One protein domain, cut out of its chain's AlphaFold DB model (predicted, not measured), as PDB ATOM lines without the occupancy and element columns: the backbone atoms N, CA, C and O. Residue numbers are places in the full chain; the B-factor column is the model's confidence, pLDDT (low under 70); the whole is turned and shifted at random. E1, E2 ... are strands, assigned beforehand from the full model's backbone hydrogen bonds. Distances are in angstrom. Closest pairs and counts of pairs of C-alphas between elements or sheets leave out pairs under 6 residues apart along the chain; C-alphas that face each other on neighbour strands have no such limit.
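Overview. This is residues 938 to 1011 of the 1239 residues of an uncharacterized protein of Oceanospirillaceae bacterium (UniProt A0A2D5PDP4). With little regular structure, this is one strongly twisted sheet, E1 E3 E2 E4, with long loops round it and a sharp bend in edge strand E1. The 74 printed residues have no named helix and four named strands, E1 to E4 along the chain, 28 residues in all: all strand, the sheet mixed. It is compact, with radius of gyration of the C-alphas 11.2 A and spans 31 by 25 by 20 A.

Arrangement. Residues 938 to 939 pair, antiparallel, with 1001 to 1002 of E4, residues 1000 to 1005. E1, residues 950 to 958, bends by 104 degrees at residue 955 and is parallel to E3, residues 982 to 987; N 951 and O 982 are 2.8 A apart. E2, residues 971 to 977, and E3 form an antiparallel hairpin; N 976 and O 983 are 2.8 A apart. E2 and E4 are parallel; N 975 and O 1003 are 2.8 A apart. These are within hydrogen-bond range.

Along the chain. E1 begins at C-alpha 950 (-43.678, 5.790, 181.703) and measures 15.3 A; E2 measures 19.0 A, E3 13.5 A, and E4 16.7 A, ending at C-alpha 1005 (-54.603, -0.342, 186.193).

Size, cuts and confidence. The printed part has no cut. Links E1 to E2 and E3 to E4 are long. Residues 959 to 961 are under pLDDT 70.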
ATOM      1  N   THR A 938     -47.537  -7.490 188.338       90.62
ATOM      2  CA  THR A 938     -46.368  -8.029 187.626       90.62
ATOM      3  C   THR A 938     -45.080  -7.476 188.238       90.62
ATOM      4  O   THR A 938     -45.094  -6.364 188.767       90.62
ATOM      5  N   ASP A 939     -43.954  -8.164 188.059       87.81
ATOM      6  CA  ASP A 939     -42.654  -7.634 188.483       87.81
ATOM      7  C   ASP A 939     -42.211  -6.426 187.655       87.81
ATOM      8  O   ASP A 939     -42.546  -6.276 186.467       87.81
ATOM      9  N   VAL A 940     -41.443  -5.543 188.292       86.25
ATOM     10  CA  VAL A 940     -40.936  -4.300 187.690       86.25
ATOM     11  C   VAL A 940     -39.969  -4.528 186.526       86.25
ATOM     12  O   VAL A 940     -39.846  -3.656 185.661       86.25
ATOM     13  N   ASP A 941     -39.308  -5.680 186.453       81.75
ATOM     14  CA  ASP A 941     -38.391  -6.082 185.379       81.75
ATOM     15  C   ASP A 941     -39.094  -6.820 184.224       81.75
ATOM     16  O   ASP A 941     -38.580  -6.856 183.098       81.75
ATOM     17  N   SER A 942     -40.328  -7.279 184.445       83.75
ATOM     18  CA  SER A 942     -41.125  -8.000 183.457       83.75
ATOM     19  C   SER A 942     -41.236  -7.265 182.110       83.75
ATOM     20  O   SER A 942     -41.305  -6.026 182.004       83.75
ATOM     21  N   LYS A 943     -41.353  -8.047 181.025       83.75
ATOM     22  CA  LYS A 943     -41.613  -7.516 179.669       83.75
ATOM     23  C   LYS A 943     -42.884  -6.659 179.631       83.75
ATOM     24  O   LYS A 943     -42.953  -5.708 178.854       83.75
ATOM     25  N   LYS A 944     -43.882  -6.979 180.460       84.19
ATOM     26  CA  LYS A 944     -45.172  -6.284 180.523       84.19
ATOM     27  C   LYS A 944     -45.046  -4.901 181.167       84.19
ATOM     28  O   LYS A 944     -45.498  -3.928 180.549       84.19
ATOM     29  N   ALA A 945     -44.393  -4.801 182.327       83.62
ATOM     30  CA  ALA A 945     -44.123  -3.531 183.006       83.62
ATOM     31  C   ALA A 945     -43.282  -2.584 182.137       83.62
ATOM     32  O   ALA A 945     -43.544  -1.385 182.069       83.62
ATOM     33  N   ASN A 946     -42.338  -3.138 181.370       84.50
ATOM     34  CA  ASN A 946     -41.414  -2.372 180.529       84.50
ATOM     35  C   ASN A 946     -41.832  -2.258 179.052       84.50
ATOM     36  O   ASN A 946     -41.044  -1.814 178.214       84.50
ATOM     37  N   SER A 947     -43.059  -2.656 178.707       87.62
ATOM     38  CA  SER A 947     -43.540  -2.653 177.315       87.62
ATOM     39  C   SER A 947     -43.852  -1.255 176.767       87.62
ATOM     40  O   SER A 947     -43.960  -1.081 175.551       87.62
ATOM     41  N   LYS A 948     -44.015  -0.257 177.645       90.00
ATOM     42  CA  LYS A 948     -44.446   1.104 177.299       90.00
ATOM     43  C   LYS A 948     -43.621   2.151 178.054       90.00
ATOM     44  O   LYS A 948     -43.173   1.883 179.165       90.00
ATOM     45  N   PRO A 949     -43.435   3.357 177.485       89.88
ATOM     46  CA  PRO A 949     -42.804   4.454 178.208       89.88
ATOM     47  C   PRO A 949     -43.665   4.880 179.404       89.88
ATOM     48  O   PRO A 949     -44.893   4.854 179.323       89.88
ATOM     49  N   ILE A 950     -43.016   5.316 180.482       91.88
ATOM     50  CA  ILE A 950     -43.678   5.790 181.703       91.88
ATOM     51  C   ILE A 950     -43.667   7.315 181.722       91.88
ATOM     52  O   ILE A 950     -42.650   7.945 181.430       91.88
ATOM     53  N   LYS A 951     -44.811   7.914 182.051       91.88
ATOM     54  CA  LYS A 951     -44.948   9.343 182.340       91.88
ATOM     55  C   LYS A 951     -45.458   9.525 183.757       91.88
ATOM     56  O   LYS A 951     -46.271   8.744 184.228       91.88
ATOM     57  N   ILE A 952     -45.004  10.578 184.414       91.06
ATOM     58  CA  ILE A 952     -45.457  10.926 185.759       91.06
ATOM     59  C   ILE A 952     -46.771  11.697 185.631       91.06
ATOM     60  O   ILE A 952     -46.847  12.651 184.853       91.06
ATOM     61  N   ALA A 953     -47.798  11.275 186.366       88.56
ATOM     62  CA  ALA A 953     -49.066  11.982 186.421       88.56
ATOM     63  C   ALA A 953     -48.941  13.298 187.214       88.56
ATOM     64  O   ALA A 953     -48.171  13.397 188.175       88.56
ATOM     65  N   ASP A 954     -49.720  14.317 186.839       84.19
ATOM     66  CA  ASP A 954     -49.716  15.625 187.520       84.19
ATOM     67  C   ASP A 954     -50.156  15.525 188.996       84.19
ATOM     68  O   ASP A 954     -49.813  16.381 189.811       84.19
ATOM     69  N   ASP A 955     -50.911  14.479 189.333       82.00
ATOM     70  CA  ASP A 955     -51.483  14.173 190.642       82.00
ATOM     71  C   ASP A 955     -50.796  12.993 191.354       82.00
ATOM     72  O   ASP A 955     -51.383  12.405 192.262       82.00
ATOM     73  N   HIS A 956     -49.566  12.643 190.959       84.81
ATOM     74  CA  HIS A 956     -48.852  11.507 191.542       84.81
ATOM     75  C   HIS A 956     -48.640  11.638 193.060       84.81
ATOM     76  O   HIS A 956     -48.335  12.711 193.589       84.81
ATOM     77  N   LEU A 957     -48.767  10.508 193.751       82.81
ATOM     78  CA  LEU A 957     -48.546  10.362 195.182       82.81
ATOM     79  C   LEU A 957     -47.233   9.607 195.427       82.81
ATOM     80  O   LEU A 957     -47.162   8.405 195.192       82.81
ATOM     81  N   THR A 958     -46.207  10.294 195.922       72.56
ATOM     82  CA  THR A 958     -44.983   9.637 196.407       72.56
ATOM     83  C   THR A 958     -44.891   9.856 197.907       72.56
ATOM     84  O   THR A 958     -44.832  11.001 198.361       72.56
ATOM     85  N   GLU A 959     -44.888   8.774 198.676       69.31
ATOM     86  CA  GLU A 959     -44.753   8.811 200.131       69.31
ATOM     87  C   GLU A 959     -43.717   7.762 200.558       69.31
ATOM     88  O   GLU A 959     -43.714   6.659 200.023       69.31
ATOM     89  N   GLU A 960     -42.861   8.097 201.535       58.97
ATOM     90  CA  GLU A 960     -41.735   7.273 202.046       58.97
ATOM     91  C   GLU A 960     -42.158   5.892 202.590       58.97
ATOM     92  O   GLU A 960     -41.336   5.100 203.023       58.97
ATOM     93  N   HIS A 961     -43.455   5.608 202.611       63.62
ATOM     94  CA  HIS A 961     -44.042   4.426 203.218       63.62
ATOM     95  C   HIS A 961     -44.880   3.595 202.217       63.62
ATOM     96  O   HIS A 961     -45.354   2.513 202.540       63.62
ATOM     97  N   LEU A 962     -44.993   4.024 200.951       76.12
ATOM     98  CA  LEU A 962     -45.620   3.242 199.871       76.12
ATOM     99  C   LEU A 962     -44.667   2.171 199.310       76.12
ATOM    100  O   LEU A 962     -44.362   2.160 198.121       76.12
ATOM    101  N   HIS A 963     -44.202   1.281 200.180       77.19
ATOM    102  CA  HIS A 963     -43.392   0.114 199.830       77.19
ATOM    103  C   HIS A 963     -44.240  -1.155 199.754       77.19
ATOM    104  O   HIS A 963     -45.372  -1.182 200.252       77.19
ATOM    105  N   CYS A 964     -43.672  -2.207 199.162       80.69
ATOM    106  CA  CYS A 964     -44.281  -3.528 199.244       80.69
ATOM    107  C   CYS A 964     -44.426  -3.939 200.721       80.69
ATOM    108  O   CYS A 964     -43.532  -3.700 201.535       80.69
ATOM    109  N   GLY A 965     -45.552  -4.554 201.082       75.81
ATOM    110  CA  GLY A 965     -45.825  -5.043 202.430       75.81
ATOM    111  C   GLY A 965     -44.854  -6.130 202.896       75.81
ATOM    112  O   GLY A 965     -44.726  -6.330 204.100       75.81
ATOM    113  N   TYR A 966     -44.151  -6.771 201.961       73.81
ATOM    114  CA  TYR A 966     -43.089  -7.745 202.222       73.81
ATOM    115  C   TYR A 966     -41.789  -7.119 202.745       73.81
ATOM    116  O   TYR A 966     -41.020  -7.789 203.423       73.81
ATOM    117  N   GLY A 967     -41.532  -5.839 202.456       72.88
ATOM    118  CA  GLY A 967     -40.298  -5.187 202.878       72.88
ATOM    119  C   GLY A 967     -40.077  -3.823 202.238       72.88
ATOM    120  O   GLY A 967     -40.333  -3.616 201.051       72.88
ATOM    121  N   SER A 968     -39.534  -2.880 203.013       73.75
ATOM    122  CA  SER A 968     -39.228  -1.521 202.537       73.75
ATOM    123  C   SER A 968     -38.081  -1.459 201.523       73.75
ATOM    124  O   SER A 968     -37.900  -0.440 200.859       73.75
ATOM    125  N   TRP A 969     -37.317  -2.542 201.370       77.00
ATOM    126  CA  TRP A 969     -36.280  -2.677 200.346       77.00
ATOM    127  C   TRP A 969     -36.837  -3.008 198.951       77.00
ATOM    128  O   TRP A 969     -36.075  -2.988 197.984       77.00
ATOM    129  N   LEU A 970     -38.140  -3.297 198.832       83.38
ATOM    130  CA  LEU A 970     -38.829  -3.505 197.560       83.38
ATOM    131  C   LEU A 970     -39.661  -2.273 197.186       83.38
ATOM    132  O   LEU A 970     -40.454  -1.743 197.972       83.38
ATOM    133  N   ASP A 971     -39.489  -1.823 195.948       86.75
ATOM    134  CA  ASP A 971     -40.243  -0.730 195.359       86.75
ATOM    135  C   ASP A 971     -41.615  -1.194 194.872       86.75
ATOM    136  O   ASP A 971     -41.788  -2.303 194.365       86.75
ATOM    137  N   LEU A 972     -42.590  -0.295 194.975       89.88
ATOM    138  CA  LEU A 972     -43.930  -0.508 194.456       89.88
ATOM    139  C   LEU A 972     -44.294   0.625 193.502       89.88
ATOM    140  O   LEU A 972     -44.231   1.801 193.867       89.88
ATOM    141  N   PHE A 973     -44.741   0.270 192.299       91.81
ATOM    142  CA  PHE A 973     -45.170   1.230 191.283       91.81
ATOM    143  C   PHE A 973     -46.623   1.007 190.887       91.81
ATOM    144  O   PHE A 973     -46.994  -0.041 190.370       91.81
ATOM    145  N   ILE A 974     -47.450   2.034 191.058       93.44
ATOM    146  CA  ILE A 974     -48.861   2.006 190.682       93.44
ATOM    147  C   ILE A 974     -49.050   2.849 189.421       93.44
ATOM    148  O   ILE A 974     -48.871   4.074 189.404       93.44
ATOM    149  N   LEU A 975     -49.391   2.153 188.340       94.12
ATOM    150  CA  LEU A 975     -49.444   2.669 186.981       94.12
ATOM    151  C   LEU A 975     -50.864   2.612 186.419       94.12
ATOM    152  O   LEU A 975     -51.634   1.707 186.731       94.12
ATOM    153  N   GLN A 976     -51.189   3.527 185.509       95.25
ATOM    154  CA  GLN A 976     -52.394   3.466 184.688       95.25
ATOM    155  C   GLN A 976     -52.048   3.343 183.200       95.25
ATOM    156  O   GLN A 976     -51.286   4.138 182.654       95.25
ATOM    157  N   ASP A 977     -52.627   2.359 182.515       94.88
ATOM    158  CA  ASP A 977     -52.463   2.142 181.081       94.88
ATOM    159  C   ASP A 977     -53.308   3.118 180.263       94.88
ATOM    160  O   ASP A 977     -54.534   3.006 180.173       94.88
ATOM    161  N   MET A 978     -52.630   4.059 179.605       93.94
ATOM    162  CA  MET A 978     -53.257   5.068 178.754       93.94
ATOM    163  C   MET A 978     -53.341   4.650 177.279       93.94
ATOM    164  O   MET A 978     -53.968   5.354 176.476       93.94
ATOM    165  N   GLY A 979     -52.782   3.485 176.935       90.56
ATOM    166  CA  GLY A 979     -52.704   2.906 175.597       90.56
ATOM    167  C   GLY A 979     -51.283   2.935 175.036       90.56
ATOM    168  O   GLY A 979     -50.684   1.882 174.826       90.56
ATOM    169  N   ASP A 980     -50.745   4.131 174.796       92.31
ATOM    170  CA  ASP A 980     -49.410   4.370 174.219       92.31
ATOM    171  C   ASP A 980     -48.301   4.579 175.268       92.31
ATOM    172  O   ASP A 980     -47.119   4.570 174.926       92.31
ATOM    173  N   HIS A 981     -48.670   4.774 176.534       93.25
ATOM    174  CA  HIS A 981     -47.765   4.944 177.670       93.25
ATOM    175  C   HIS A 981     -48.449   4.509 178.974       93.25
ATOM    176  O   HIS A 981     -49.679   4.396 179.021       93.25
ATOM    177  N   TYR A 982     -47.654   4.295 180.020       94.75
ATOM    178  CA  TYR A 982     -48.140   4.174 181.392       94.75
ATOM    179  C   TYR A 982     -48.046   5.526 182.104       94.75
ATOM    180  O   TYR A 982     -47.055   6.239 181.943       94.75
ATOM    181  N   GLU A 983     -49.061   5.885 182.887       94.38
ATOM    182  CA  GLU A 983     -49.009   7.014 183.820       94.38
ATOM    183  C   GLU A 983     -48.745   6.505 185.242       94.38
ATOM    184  O   GLU A 983     -49.566   5.782 185.796       94.38
ATOM    185  N   TYR A 984     -47.608   6.878 185.829       92.94
ATOM    186  CA  TYR A 984     -47.287   6.643 187.237       92.94
ATOM    187  C   TYR A 984     -48.045   7.643 188.106       92.94
ATOM    188  O   TYR A 984     -47.861   8.855 187.943       92.94
ATOM    189  N   PHE A 985     -48.887   7.148 189.015       92.25
ATOM    190  CA  PHE A 985     -49.694   8.001 189.891       92.25
ATOM    191  C   PHE A 985     -49.578   7.668 191.386       92.25
ATOM    192  O   PHE A 985     -50.032   8.476 192.193       92.25
ATOM    193  N   ALA A 986     -48.953   6.554 191.785       90.25
ATOM    194  CA  ALA A 986     -48.567   6.310 193.179       90.25
ATOM    195  C   ALA A 986     -47.396   5.312 193.300       90.25
ATOM    196  O   ALA A 986     -47.259   4.447 192.437       90.25
ATOM    197  N   GLY A 987     -46.577   5.402 194.353       87.62
ATOM    198  CA  GLY A 987     -45.493   4.439 194.607       87.62
ATOM    199  C   GLY A 987     -44.404   4.908 195.579       87.62
ATOM    200  O   GLY A 987     -44.484   6.014 196.127       87.62
ATOM    201  N   SER A 988     -43.396   4.052 195.778       80.69
ATOM    202  CA  SER A 988     -42.261   4.255 196.700       80.69
ATOM    203  C   SER A 988     -41.317   5.363 196.234       80.69
ATOM    204  O   SER A 988     -40.841   6.181 197.023       80.69
ATOM    205  N   SER A 989     -41.053   5.417 194.929       82.56
ATOM    206  CA  SER A 989     -40.126   6.365 194.323       82.56
ATOM    207  C   SER A 989     -40.571   6.773 192.918       82.56
ATOM    208  O   SER A 989     -41.348   6.096 192.248       82.56
ATOM    209  N   VAL A 990     -40.104   7.939 192.464       82.62
ATOM    210  CA  VAL A 990     -40.404   8.422 191.111       82.62
ATOM    211  C   VAL A 990     -39.466   7.721 190.119       82.62
ATOM    212  O   VAL A 990     -38.251   7.889 190.242       82.62
ATOM    213  N   PRO A 991     -39.982   6.984 189.117       82.31
ATOM    214  CA  PRO A 991     -39.133   6.287 188.157       82.31
ATOM    215  C   PRO A 991     -38.524   7.278 187.153       82.31
ATOM    216  O   PRO A 991     -39.216   7.775 186.263       82.31
ATOM    217  N   GLU A 992     -37.228   7.574 187.283       76.12
ATOM    218  CA  GLU A 992     -36.537   8.546 186.413       76.12
ATOM    219  C   GLU A 992     -36.188   7.973 185.022       76.12
ATOM    220  O   GLU A 992     -36.276   8.694 184.028       76.12
ATOM    221  N   ASP A 993     -35.864   6.674 184.932       73.50
ATOM    222  CA  ASP A 993     -35.364   5.990 183.720       73.50
ATOM    223  C   ASP A 993     -36.132   4.675 183.408       73.50
ATOM    224  O   ASP A 993     -35.571   3.702 182.897       73.50
ATOM    225  N   GLY A 994     -37.435   4.624 183.713       80.19
ATOM    226  CA  GLY A 994     -38.247   3.398 183.616       80.19
ATOM    227  C   GLY A 994     -38.054   2.452 184.810       80.19
ATOM    228  O   GLY A 994     -37.379   2.811 185.769       80.19
ATOM    229  N   LEU A 995     -38.659   1.257 184.777       84.12
ATOM    230  CA  LEU A 995     -38.723   0.371 185.955       84.12
ATOM    231  C   LEU A 995     -37.566  -0.628 186.088       84.12
ATOM    232  O   LEU A 995     -37.324  -1.132 187.175       84.12
ATOM    233  N   ARG A 996     -36.787  -0.859 185.022       77.88
ATOM    234  CA  ARG A 996     -35.730  -1.895 184.971       77.88
ATOM    235  C   ARG A 996     -34.600  -1.779 186.004       77.88
ATOM    236  O   ARG A 996     -33.764  -2.670 186.066       77.88
ATOM    237  N   ARG A 997     -34.484  -0.657 186.716       79.00
ATOM    238  CA  ARG A 997     -33.435  -0.432 187.728       79.00
ATOM    239  C   ARG A 997     -33.913  -0.668 189.159       79.00
ATOM    240  O   ARG A 997     -33.102  -0.559 190.072       79.00
ATOM    241  N   TYR A 998     -35.198  -0.936 189.335       83.00
ATOM    242  CA  TYR A 998     -35.820  -1.135 190.633       83.00
ATOM    243  C   TYR A 998     -36.071  -2.625 190.859       83.00
ATOM    244  O   TYR A 998     -36.053  -3.410 189.910       83.00
ATOM    245  N   ARG A 999     -36.295  -3.004 192.116       81.25
ATOM    246  CA  ARG A 999     -36.718  -4.352 192.513       81.25
ATOM    247  C   ARG A 999     -38.081  -4.244 193.181       81.25
ATOM    248  O   ARG A 999     -38.277  -3.309 193.947       81.25
ATOM    249  N   GLY A1000     -38.992  -5.171 192.902       86.25
ATOM    250  CA  GLY A1000     -40.336  -5.194 193.482       86.25
ATOM    251  C   GLY A1000     -41.440  -5.248 192.427       86.25
ATOM    252  O   GLY A1000     -41.247  -5.801 191.343       86.25
ATOM    253  N   SER A1001     -42.590  -4.649 192.730       90.25
ATOM    254  CA  SER A1001     -43.845  -4.944 192.028       90.25
ATOM    255  C   SER A1001     -44.451  -3.729 191.322       90.25
ATOM    256  O   SER A1001     -44.324  -2.577 191.750       90.25
ATOM    257  N   ALA A1002     -45.154  -3.981 190.218       92.44
ATOM    258  CA  ALA A1002     -45.904  -2.986 189.464       92.44
ATOM    259  C   ALA A1002     -47.389  -3.371 189.346       92.44
ATOM    260  O   ALA A1002     -47.751  -4.352 188.694       92.44
ATOM    261  N   LEU A1003     -48.269  -2.537 189.904       94.75
ATOM    262  CA  LEU A1003     -49.719  -2.652 189.741       94.75
ATOM    263  C   LEU A1003     -50.178  -1.796 188.560       94.75
ATOM    264  O   LEU A1003     -50.116  -0.566 188.604       94.75
ATOM    265  N   ILE A1004     -50.659  -2.438 187.496       95.12
ATOM    266  CA  ILE A1004     -51.062  -1.773 186.252       95.12
ATOM    267  C   ILE A1004     -52.586  -1.762 186.141       95.12
ATOM    268  O   ILE A1004     -53.212  -2.769 185.810       95.12
ATOM    269  N   PHE A1005     -53.178  -0.593 186.358       96.25
ATOM    270  CA  PHE A1005     -54.603  -0.342 186.193       96.25
ATOM    271  C   PHE A1005     -54.938   0.009 184.748       96.25
ATOM    272  O   PHE A1005     -54.237   0.772 184.088       96.25
ATOM    273  N   ASN A1006     -56.048  -0.499 184.229       94.19
ATOM    274  CA  ASN A1006     -56.512  -0.138 182.900       94.19
ATOM    275  C   ASN A1006     -57.087   1.294 182.870       94.19
ATOM    276  O   ASN A1006     -57.391   1.919 183.889       94.19
ATOM    277  N   LYS A1007     -57.296   1.823 181.662       91.12
ATOM    278  CA  LYS A1007     -57.820   3.182 181.461       91.12
ATOM    279  C   LYS A1007     -59.206   3.438 182.069       91.12
ATOM    280  O   LYS A1007     -59.576   4.591 182.264       91.12
ATOM    281  N   SER A1008     -60.005   2.392 182.286       90.50
ATOM    282  CA  SER A1008     -61.345   2.527 182.871       90.50
ATOM    283  C   SER A1008     -61.349   2.589 184.397       90.50
ATOM    284  O   SER A1008     -62.396   2.906 184.959       90.50
ATOM    285  N   ALA A1009     -60.216   2.314 185.050       91.88
ATOM    286  CA  ALA A1009     -60.093   2.426 186.494       91.88
ATOM    287  C   ALA A1009     -60.238   3.880 186.967       91.88
ATOM    288  O   ALA A1009     -59.647   4.801 186.395       91.88
ATOM    289  N   ASP A1010     -61.023   4.074 188.027       93.19
ATOM    290  CA  ASP A1010     -61.189   5.369 188.683       93.19
ATOM    291  C   ASP A1010     -59.986   5.645 189.593       93.19
ATOM    292  O   ASP A1010     -59.872   5.098 190.691       93.19
ATOM    293  N   ARG A1011     -59.076   6.501 189.119       90.94
ATOM    294  CA  ARG A1011     -57.845   6.872 189.828       90.94
ATOM    295  C   ARG A1011     -58.122   7.459 191.213       90.94
ATOM    296  O   ARG A1011     -57.417   7.114 192.158       90.94
TER     297      ARG A1011